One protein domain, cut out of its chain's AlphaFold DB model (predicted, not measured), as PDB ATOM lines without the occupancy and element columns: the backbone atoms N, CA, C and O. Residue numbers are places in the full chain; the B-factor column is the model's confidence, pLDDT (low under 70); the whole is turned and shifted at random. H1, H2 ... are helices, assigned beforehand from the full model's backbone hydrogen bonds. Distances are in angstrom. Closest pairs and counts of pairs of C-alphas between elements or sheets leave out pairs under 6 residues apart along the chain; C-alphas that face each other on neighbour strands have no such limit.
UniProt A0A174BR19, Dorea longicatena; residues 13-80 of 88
ATOM      1  N   ASP A  13     -26.565  34.461 -23.732       84.31
ATOM      2  CA  ASP A  13     -27.274  34.929 -22.549       84.31
ATOM      3  C   ASP A  13     -26.923  36.395 -22.291       84.31
ATOM      4  O   ASP A  13     -25.816  36.727 -21.867       84.31
ATOM      5  N   PHE A  14     -27.883  37.277 -22.562       84.25
ATOM      6  CA  PHE A  14     -27.679  38.713 -22.429       84.25
ATOM      7  C   PHE A  14     -27.346  39.139 -20.994       84.25
ATOM      8  O   PHE A  14     -26.580  40.083 -20.822       84.25
ATOM      9  N   LYS A  15     -27.871  38.455 -19.968       84.00
ATOM     10  CA  LYS A  15     -27.586  38.821 -18.576       84.00
ATOM     11  C   LYS A  15     -26.105  38.610 -18.260       84.00
ATOM     12  O   LYS A  15     -25.456  39.524 -17.765       84.00
ATOM     13  N   LYS A  16     -25.567  37.442 -18.626       84.25
ATOM     14  CA  LYS A  16     -24.146  37.106 -18.425       84.25
ATOM     15  C   LYS A  16     -23.223  38.067 -19.167       84.25
ATOM     16  O   LYS A  16     -22.267  38.571 -18.585       84.25
ATOM     17  N   ILE A  17     -23.559  38.345 -20.427       85.00
ATOM     18  CA  ILE A  17     -22.783  39.235 -21.292       85.00
ATOM     19  C   ILE A  17     -22.785  40.665 -20.739       85.00
ATOM     20  O   ILE A  17     -21.744  41.302 -20.690       85.00
ATOM     21  N   ARG A  18     -23.934  41.174 -20.280       83.81
ATOM     22  CA  ARG A  18     -24.043  42.536 -19.739       83.81
ATOM     23  C   ARG A  18     -23.182  42.759 -18.490       83.81
ATOM     24  O   ARG A  18     -22.756  43.886 -18.256       83.81
ATOM     25  N   GLU A  19     -22.995  41.731 -17.671       82.38
ATOM     26  CA  GLU A  19     -22.261  41.839 -16.407       82.38
ATOM     27  C   GLU A  19     -20.739  41.793 -16.603       82.38
ATOM     28  O   GLU A  19     -20.027  42.432 -15.833       82.38
ATOM     29  N   ASN A  20     -20.236  41.071 -17.614       79.94
ATOM     30  CA  ASN A  20     -18.810  40.724 -17.690       79.94
ATOM     31  C   ASN A  20     -18.158  40.872 -19.077       79.94
ATOM     32  O   ASN A  20     -16.940  40.738 -19.170       79.94
ATOM     33  N   ASP A  21     -18.914  41.147 -20.143       83.19
ATOM     34  CA  ASP A  21     -18.407  41.111 -21.517       83.19
ATOM     35  C   ASP A  21     -18.812  42.340 -22.350       83.19
ATOM     36  O   ASP A  21     -19.774  43.059 -22.071       83.19
ATOM     37  N   TYR A  22     -18.100  42.543 -23.459       82.38
ATOM     38  CA  TYR A  22     -18.478  43.536 -24.459       82.38
ATOM     39  C   TYR A  22     -19.630  43.035 -25.329       82.38
ATOM     40  O   TYR A  22     -19.592  41.932 -25.875       82.38
ATOM     41  N   TYR A  23     -20.631  43.887 -25.540       83.19
ATOM     42  CA  TYR A  23     -21.722  43.621 -26.469       83.19
ATOM     43  C   TYR A  23     -22.049  44.826 -27.336       83.19
ATOM     44  O   TYR A  23     -21.809  45.976 -26.981       83.19
ATOM     45  N   ILE A  24     -22.637  44.547 -28.496       82.06
ATOM     46  CA  ILE A  24     -23.171  45.590 -29.369       82.06
ATOM     47  C   ILE A  24     -24.538  45.983 -28.822       82.06
ATOM     48  O   ILE A  24     -25.464  45.165 -28.839       82.06
ATOM     49  N   ASP A  25     -24.676  47.227 -28.364       84.44
ATOM     50  CA  ASP A  25     -25.967  47.738 -27.924       84.44
ATOM     51  C   ASP A  25     -26.927  47.891 -29.115       84.44
ATOM     52  O   ASP A  25     -26.737  48.703 -30.017       84.44
ATOM     53  N   LYS A  26     -27.986  47.080 -29.108       84.94
ATOM     54  CA  LYS A  26     -29.064  47.091 -30.100       84.94
ATOM     55  C   LYS A  26     -30.331  47.775 -29.615       84.94
ATOM     56  O   LYS A  26     -31.358  47.678 -30.287       84.94
ATOM     57  N   SER A  27     -30.282  48.457 -28.476       83.31
ATOM     58  CA  SER A  27     -31.407  49.218 -27.943       83.31
ATOM     59  C   SER A  27     -32.020  50.133 -29.009       83.31
ATOM     60  O   SER A  27     -33.223  50.072 -29.238       83.31
ATOM     61  N   GLY A  28     -31.207  50.882 -29.763       83.56
ATOM     62  CA  GLY A  28     -31.681  51.731 -30.862       83.56
ATOM     63  C   GLY A  28     -32.486  50.973 -31.925       83.56
ATOM     64  O   GLY A  28     -33.575  51.405 -32.290       83.56
ATOM     65  N   LEU A  29     -32.010  49.801 -32.361       83.31
ATOM     66  CA  LEU A  29     -32.742  48.952 -33.306       83.31
ATOM     67  C   LEU A  29     -34.066  48.463 -32.709       83.31
ATOM     68  O   LEU A  29     -35.086  48.500 -33.388       83.31
ATOM     69  N   ILE A  30     -34.054  48.023 -31.448       83.19
ATOM     70  CA  ILE A  30     -35.257  47.572 -30.733       83.19
ATOM     71  C   ILE A  30     -36.272  48.718 -30.622       83.19
ATOM     72  O   ILE A  30     -37.452  48.503 -30.873       83.19
ATOM     73  N   LYS A  31     -35.817  49.940 -30.321       83.38
ATOM     74  CA  LYS A  31     -36.662  51.142 -30.267       83.38
ATOM     75  C   LYS A  31     -37.402  51.366 -31.578       83.38
ATOM     76  O   LYS A  31     -38.608  51.582 -31.572       83.38
ATOM     77  N   GLU A  32     -36.674  51.327 -32.689       83.06
ATOM     78  CA  GLU A  32     -37.249  51.524 -34.019       83.06
ATOM     79  C   GLU A  32     -38.164  50.363 -34.425       83.06
ATOM     80  O   GLU A  32     -39.142  50.581 -35.130       83.06
ATOM     81  N   LEU A  33     -37.891  49.145 -33.947       81.50
ATOM     82  CA  LEU A  33     -38.770  47.988 -34.128       81.50
ATOM     83  C   LEU A  33     -40.106  48.174 -33.397       81.50
ATOM     84  O   LEU A  33     -41.153  47.930 -33.983       81.50
ATOM     85  N   LEU A  34     -40.070  48.641 -32.145       79.25
ATOM     86  CA  LEU A  34     -41.253  48.820 -31.294       79.25
ATOM     87  C   LEU A  34     -42.118  50.028 -31.682       79.25
ATOM     88  O   LEU A  34     -43.302  50.048 -31.371       79.25
ATOM     89  N   LYS A  35     -41.551  51.033 -32.359       81.38
ATOM     90  CA  LYS A  35     -42.313  52.176 -32.897       81.38
ATOM     91  C   LYS A  35     -43.191  51.822 -34.099       81.38
ATOM     92  O   LYS A  35     -44.017  52.634 -34.499       81.38
ATOM     93  N   ARG A  36     -42.968  50.675 -34.744       74.19
ATOM     94  CA  ARG A  36     -43.726  50.287 -35.938       74.19
ATOM     95  C   ARG A  36     -45.089  49.758 -35.509       74.19
ATOM     96  O   ARG A  36     -45.199  48.613 -35.095       74.19
ATOM     97  N   GLU A  37     -46.117  50.587 -35.639       66.50
ATOM     98  CA  GLU A  37     -47.482  50.256 -35.198       66.50
ATOM     99  C   GLU A  37     -48.211  49.263 -36.124       66.50
ATOM    100  O   GLU A  37     -49.194  48.653 -35.722       66.50
ATOM    101  N   SER A  38     -47.736  49.067 -37.359       71.31
ATOM    102  CA  SER A  38     -48.470  48.344 -38.410       71.31
ATOM    103  C   SER A  38     -48.000  46.911 -38.693       71.31
ATOM    104  O   SER A  38     -48.571  46.251 -39.561       71.31
ATOM    105  N   ALA A  39     -46.967  46.412 -38.007       78.31
ATOM    106  CA  ALA A  39     -46.402  45.088 -38.271       78.31
ATOM    107  C   ALA A  39     -46.722  44.091 -37.147       78.31
ATOM    108  O   ALA A  39     -46.120  44.147 -36.079       78.31
ATOM    109  N   GLU A  40     -47.606  43.128 -37.421       81.69
ATOM    110  CA  GLU A  40     -47.912  42.013 -36.505       81.69
ATOM    111  C   GLU A  40     -46.698  41.089 -36.300       81.69
ATOM    112  O   GLU A  40     -46.432  40.611 -35.198       81.69
ATOM    113  N   VAL A  41     -45.910  40.879 -37.359       82.88
ATOM    114  CA  VAL A  41     -44.703  40.046 -37.337       82.88
ATOM    115  C   VAL A  41     -43.549  40.799 -37.988       82.88
ATOM    116  O   VAL A  41     -43.659  41.283 -39.112       82.88
ATOM    117  N   THR A  42     -42.399  40.858 -37.307       85.75
ATOM    118  CA  THR A  42     -41.155  41.399 -37.877       85.75
ATOM    119  C   THR A  42     -40.123  40.294 -38.081       85.75
ATOM    120  O   THR A  42     -39.636  39.693 -37.122       85.75
ATOM    121  N   LEU A  43     -39.734  40.054 -39.337       86.44
ATOM    122  CA  LEU A  43     -38.713  39.067 -39.694       86.44
ATOM    123  C   LEU A  43     -37.303  39.680 -39.663       86.44
ATOM    124  O   LEU A  43     -36.944  40.500 -40.507       86.44
ATOM    125  N   ILE A  44     -36.459  39.227 -38.732       84.31
ATOM    126  CA  ILE A  44     -35.043  39.616 -38.683       84.31
ATOM    127  C   ILE A  44     -34.209  38.617 -39.499       84.31
ATOM    128  O   ILE A  44     -33.843  37.544 -39.016       84.31
ATOM    129  N   ILE A  45     -33.895  38.976 -40.751       82.75
ATOM    130  CA  ILE A  45     -33.186  38.106 -41.707       82.75
ATOM    131  C   ILE A  45     -31.672  37.958 -41.429       82.75
ATOM    132  O   ILE A  45     -31.156  38.218 -40.341       82.75
ATOM    133  N   ARG A  46     -30.944  37.415 -42.411       68.19
ATOM    134  CA  ARG A  46     -29.888  36.410 -42.260       68.19
ATOM    135  C   ARG A  46     -28.412  36.855 -42.168       68.19
ATOM    136  O   ARG A  46     -27.593  35.972 -42.417       68.19
ATOM    137  N   PRO A  47     -27.966  38.070 -41.775       77.88
ATOM    138  CA  PRO A  47     -26.526  38.225 -41.591       77.88
ATOM    139  C   PRO A  47     -26.078  37.292 -40.450       77.88
ATOM    140  O   PRO A  47     -26.620  37.338 -39.333       77.88
ATOM    141  N   ARG A  48     -25.187  36.339 -40.754       83.06
ATOM    142  CA  ARG A  48     -24.621  35.427 -39.751       83.06
ATOM    143  C   ARG A  48     -23.852  36.253 -38.729       83.06
ATOM    144  O   ARG A  48     -23.272  37.274 -39.073       83.06
ATOM    145  N   ARG A  49     -23.865  35.816 -37.467       77.75
ATOM    146  CA  ARG A  49     -23.196  36.505 -36.347       77.75
ATOM    147  C   ARG A  49     -23.647  37.950 -36.112       77.75
ATOM    148  O   ARG A  49     -23.056  38.642 -35.302       77.75
ATOM    149  N   PHE A  50     -24.772  38.367 -36.694       80.44
ATOM    150  CA  PHE A  50     -25.365  39.672 -36.404       80.44
ATOM    151  C   PHE A  50     -25.820  39.815 -34.947       80.44
ATOM    152  O   PHE A  50     -26.239  40.891 -34.567       80.44
ATOM    153  N   GLY A  51     -25.819  38.757 -34.126       81.94
ATOM    154  CA  GLY A  51     -26.280  38.825 -32.735       81.94
ATOM    155  C   GLY A  51     -27.806  38.848 -32.611       81.94
ATOM    156  O   GLY A  51     -28.349  39.649 -31.858       81.94
ATOM    157  N   LYS A  52     -28.516  38.030 -33.403       87.62
ATOM    158  CA  LYS A  52     -29.983  37.879 -33.315       87.62
ATOM    159  C   LYS A  52     -30.408  37.295 -31.967       87.62
ATOM    160  O   LYS A  52     -31.233  37.894 -31.296       87.62
ATOM    161  N   THR A  53     -29.781  36.195 -31.544       87.81
ATOM    162  CA  THR A  53     -30.057  35.543 -30.254       87.81
ATOM    163  C   THR A  53     -29.821  36.491 -29.079       87.81
ATOM    164  O   THR A  53     -30.709  36.676 -28.259       87.81
ATOM    165  N   MET A  54     -28.676  37.183 -29.064       85.19
ATOM    166  CA  MET A  54     -28.388  38.227 -28.073       85.19
ATOM    167  C   MET A  54     -29.439  39.348 -28.108       85.19
ATOM    168  O   MET A  54     -29.921  39.759 -27.063       85.19
ATOM    169  N   GLY A  55     -29.854  39.798 -29.300       86.38
ATOM    170  CA  GLY A  55     -30.918  40.796 -29.455       86.38
ATOM    171  C   GLY A  55     -32.276  40.345 -28.896       86.38
ATOM    172  O   GLY A  55     -32.976  41.155 -28.297       86.38
ATOM    173  N   MET A  56     -32.625  39.061 -29.019       87.88
ATOM    174  CA  MET A  56     -33.818  38.498 -28.373       87.88
ATOM    175  C   MET A  56     -33.673  38.453 -26.847       87.88
ATOM    176  O   MET A  56     -34.624  38.769 -26.138       87.88
ATOM    177  N   GLY A  57     -32.480  38.132 -26.333       87.00
ATOM    178  CA  GLY A  57     -32.175  38.199 -24.899       87.00
ATOM    179  C   GLY A  57     -32.272  39.623 -24.337       87.00
ATOM    180  O   GLY A  57     -32.845  39.825 -23.268       87.00
ATOM    181  N   MET A  58     -31.795  40.618 -25.091       85.19
ATOM    182  CA  MET A  58     -31.978  42.038 -24.776       85.19
ATOM    183  C   MET A  58     -33.463  42.395 -24.692       85.19
ATOM    184  O   MET A  58     -33.900  42.975 -23.701       85.19
ATOM    185  N   LEU A  59     -34.250  42.007 -25.701       85.81
ATOM    186  CA  LEU A  59     -35.687  42.277 -25.748       85.81
ATOM    187  C   LEU A  59     -36.425  41.656 -24.555       85.81
ATOM    188  O   LEU A  59     -37.180  42.351 -23.878       85.81
ATOM    189  N   ALA A  60     -36.159  40.383 -24.251       85.19
ATOM    190  CA  ALA A  60     -36.722  39.705 -23.085       85.19
ATOM    191  C   ALA A  60     -36.348  40.429 -21.782       85.19
ATOM    192  O   ALA A  60     -37.198  40.665 -20.926       85.19
ATOM    193  N   HIS A  61     -35.097  40.869 -21.646       80.31
ATOM    194  CA  HIS A  61     -34.665  41.633 -20.480       80.31
ATOM    195  C   HIS A  61     -35.355  42.994 -20.350       80.31
ATOM    196  O   HIS A  61     -35.659  43.419 -19.232       80.31
ATOM    197  N   PHE A  62     -35.621  43.686 -21.453       77.12
ATOM    198  CA  PHE A  62     -36.315  44.971 -21.405       77.12
ATOM    199  C   PHE A  62     -37.814  44.828 -21.143       77.12
ATOM    200  O   PHE A  62     -38.345  45.577 -20.325       77.12
ATOM    201  N   LEU A  63     -38.479  43.879 -21.805       75.81
ATOM    202  CA  LEU A  63     -39.937  43.753 -21.776       75.81
ATOM    203  C   LEU A  63     -40.460  42.879 -20.630       75.81
ATOM    204  O   LEU A  63     -41.534  43.156 -20.113       75.81
ATOM    205  N   ILE A  64     -39.719  41.844 -20.228       73.00
ATOM    206  CA  ILE A  64     -40.186  40.836 -19.259       73.00
ATOM    207  C   ILE A  64     -39.588  41.094 -17.874       73.00
ATOM    208  O   ILE A  64     -40.314  41.167 -16.889       73.00
ATOM    209  N   TYR A  65     -38.266  41.286 -17.792       66.94
ATOM    210  CA  TYR A  65     -37.571  41.506 -16.513       66.94
ATOM    211  C   TYR A  65     -37.495  42.986 -16.093       66.94
ATOM    212  O   TYR A  65     -37.225  43.300 -14.938       66.94
ATOM    213  N   GLY A  66     -37.732  43.916 -17.021       59.16
ATOM    214  CA  GLY A  66     -37.751  45.360 -16.774       59.16
ATOM    215  C   GLY A  66     -38.934  45.919 -15.959       59.16
ATOM    216  O   GLY A  66     -38.675  46.821 -15.161       59.16
ATOM    217  N   PRO A  67     -40.189  45.450 -16.133       53.41
ATOM    218  CA  PRO A  67     -41.363  46.028 -15.463       53.41
ATOM    219  C   PRO A  67     -41.551  45.614 -13.994       53.41
ATOM    220  O   PRO A  67     -42.343  46.235 -13.292       53.41
ATOM    221  N   ILE A  68     -40.817  44.609 -13.503       52.44
ATOM    222  CA  ILE A  68     -40.945  44.101 -12.122       52.44
ATOM    223  C   ILE A  68     -40.398  45.097 -11.075       52.44
ATOM    224  O   ILE A  68     -40.737  45.025  -9.898       52.44
ATOM    225  N   THR A  69     -39.584  46.068 -11.502       48.66
ATOM    226  CA  THR A  69     -39.158  47.224 -10.697       48.66
ATOM    227  C   THR A  69     -40.003  48.422 -11.127       48.66
ATOM    228  O   THR A  69     -39.846  48.892 -12.253       48.66
ATOM    229  N   GLY A  70     -40.947  48.848 -10.287       38.38
ATOM    230  CA  GLY A  70     -42.132  49.609 -10.690       38.38
ATOM    231  C   GLY A  70     -41.920  50.839 -11.587       38.38
ATOM    232  O   GLY A  70     -40.997  51.618 -11.408       38.38
ATOM    233  N   GLY A  71     -42.852  51.038 -12.524       40.19
ATOM    234  CA  GLY A  71     -43.229  52.367 -13.020       40.19
ATOM    235  C   GLY A  71     -42.260  53.111 -13.945       40.19
ATOM    236  O   GLY A  71     -42.373  54.329 -14.055       40.19
ATOM    237  N   TYR A  72     -41.338  52.445 -14.642       45.34
ATOM    238  CA  TYR A  72     -40.448  53.122 -15.595       45.34
ATOM    239  C   TYR A  72     -40.930  52.935 -17.036       45.34
ATOM    240  O   TYR A  72     -40.906  51.828 -17.572       45.34
ATOM    241  N   SER A  73     -41.351  54.029 -17.679       42.81
ATOM    242  CA  SER A  73     -41.695  54.059 -19.106       42.81
ATOM    243  C   SER A  73     -40.584  53.410 -19.942       42.81
ATOM    244  O   SER A  73     -39.416  53.801 -19.860       42.81
ATOM    245  N   MET A  74     -40.959  52.419 -20.757       47.59
ATOM    246  CA  MET A  74     -40.084  51.606 -21.618       47.59
ATOM    247  C   MET A  74     -39.121  52.460 -22.471       47.59
ATOM    248  O   MET A  74     -38.006  52.042 -22.777       47.59
ATOM    249  N   VAL A  75     -39.526  53.693 -22.792       44.38
ATOM    250  CA  VAL A  75     -38.761  54.665 -23.584       44.38
ATOM    251  C   VAL A  75     -37.614  55.312 -22.792       44.38
ATOM    252  O   VAL A  75     -36.557  55.563 -23.375       44.38
ATOM    253  N   LEU A  76     -37.767  55.536 -21.478       42.00
ATOM    254  CA  LEU A  76     -36.732  56.175 -20.647       42.00
ATOM    255  C   LEU A  76     -35.516  55.262 -20.412       42.00
ATOM    256  O   LEU A  76     -34.385  55.750 -20.355       42.00
ATOM    257  N   LYS A  77     -35.716  53.938 -20.333       49.19
ATOM    258  CA  LYS A  77     -34.629  52.982 -20.039       49.19
ATOM    259  C   LYS A  77     -33.637  52.837 -21.201       49.19
ATOM    260  O   LYS A  77     -32.441  52.659 -20.972       49.19
ATOM    261  N   LEU A  78     -34.108  52.991 -22.443       49.59
ATOM    262  CA  LEU A  78     -33.240  53.013 -23.624       49.59
ATOM    263  C   LEU A  78     -32.359  54.269 -23.691       49.59
ATOM    264  O   LEU A  78     -31.232  54.192 -24.170       49.59
ATOM    265  N   SER A  79     -32.826  55.418 -23.187       44.38
ATOM    266  CA  SER A  79     -32.005  56.637 -23.114       44.38
ATOM    267  C   SER A  79     -30.954  56.612 -21.999       44.38
ATOM    268  O   SER A  79     -29.928  57.272 -22.137       44.38
ATOM    269  N   THR A  80     -31.166  55.842 -20.926       46.59
ATOM    270  CA  THR A  80     -30.220  55.723 -19.797       46.59
ATOM    271  C   THR A  80     -29.117  54.684 -20.010       46.59
ATOM    272  O   THR A  80     -28.134  54.694 -19.276       46.59
TER     273      THR A  80
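This is residues 13 to 80 of the 88 residues of a protein of Dorea longicatena (UniProt A0A174BR19). The longest helix, H3, has H1 set crosswise at one side, and at another side the short helices H2 and H4 lie side by side, running opposite ways. Two loops, residues 35 to 41 and 67 to 73, stick out from this flat body. The printed part has 68 residues with four named helices, H1 to H4 in order, and no named strand: all helix, only just compact, close to loose, with a radius of gyration of the C-alphas of 12.8 A and spans of 37 by 36 by 18 A.

H3, residues 52 to 63, touches H1, residues 14 to 20, about perpendicular at 86 degrees; their closest C-alphas, Phe 14 and Gly 57, are 5.2 A apart. H3 and H2, residues 27 to 34, are close but not clearly touching, with closest C-alphas Ile 30 and Leu 59 at 7.3 A. H2 touches H4, residues 74 to 80, at a shallow tilt of 17 degrees, opposite ways; the closest C-alphas, Ser 27 and Leu 78, are 6.0 A apart. H1 and H4 are apart. Every O i to N i+4 pair is within hydrogen-bond range in H1, H2 and H3; H4 has 1 of 3, and 2 of 4 O i to N i+3 pairs.

H3 is 16.3 A long, H4 10.8 A, H2 10.4 A and H1 10.3 A. C-alpha 14 is at (-27.679, 38.713, -22.429) and C-alpha 80 at (-30.220, 55.723, -19.797).

The C-alphas farthest apart, Asn 20 and Ser 38, are 37.0 A apart. The printed part has no cut; the link from H2 to H3 is long. The pLDDT is under 70 at residues 37, 46 and 65 to 80.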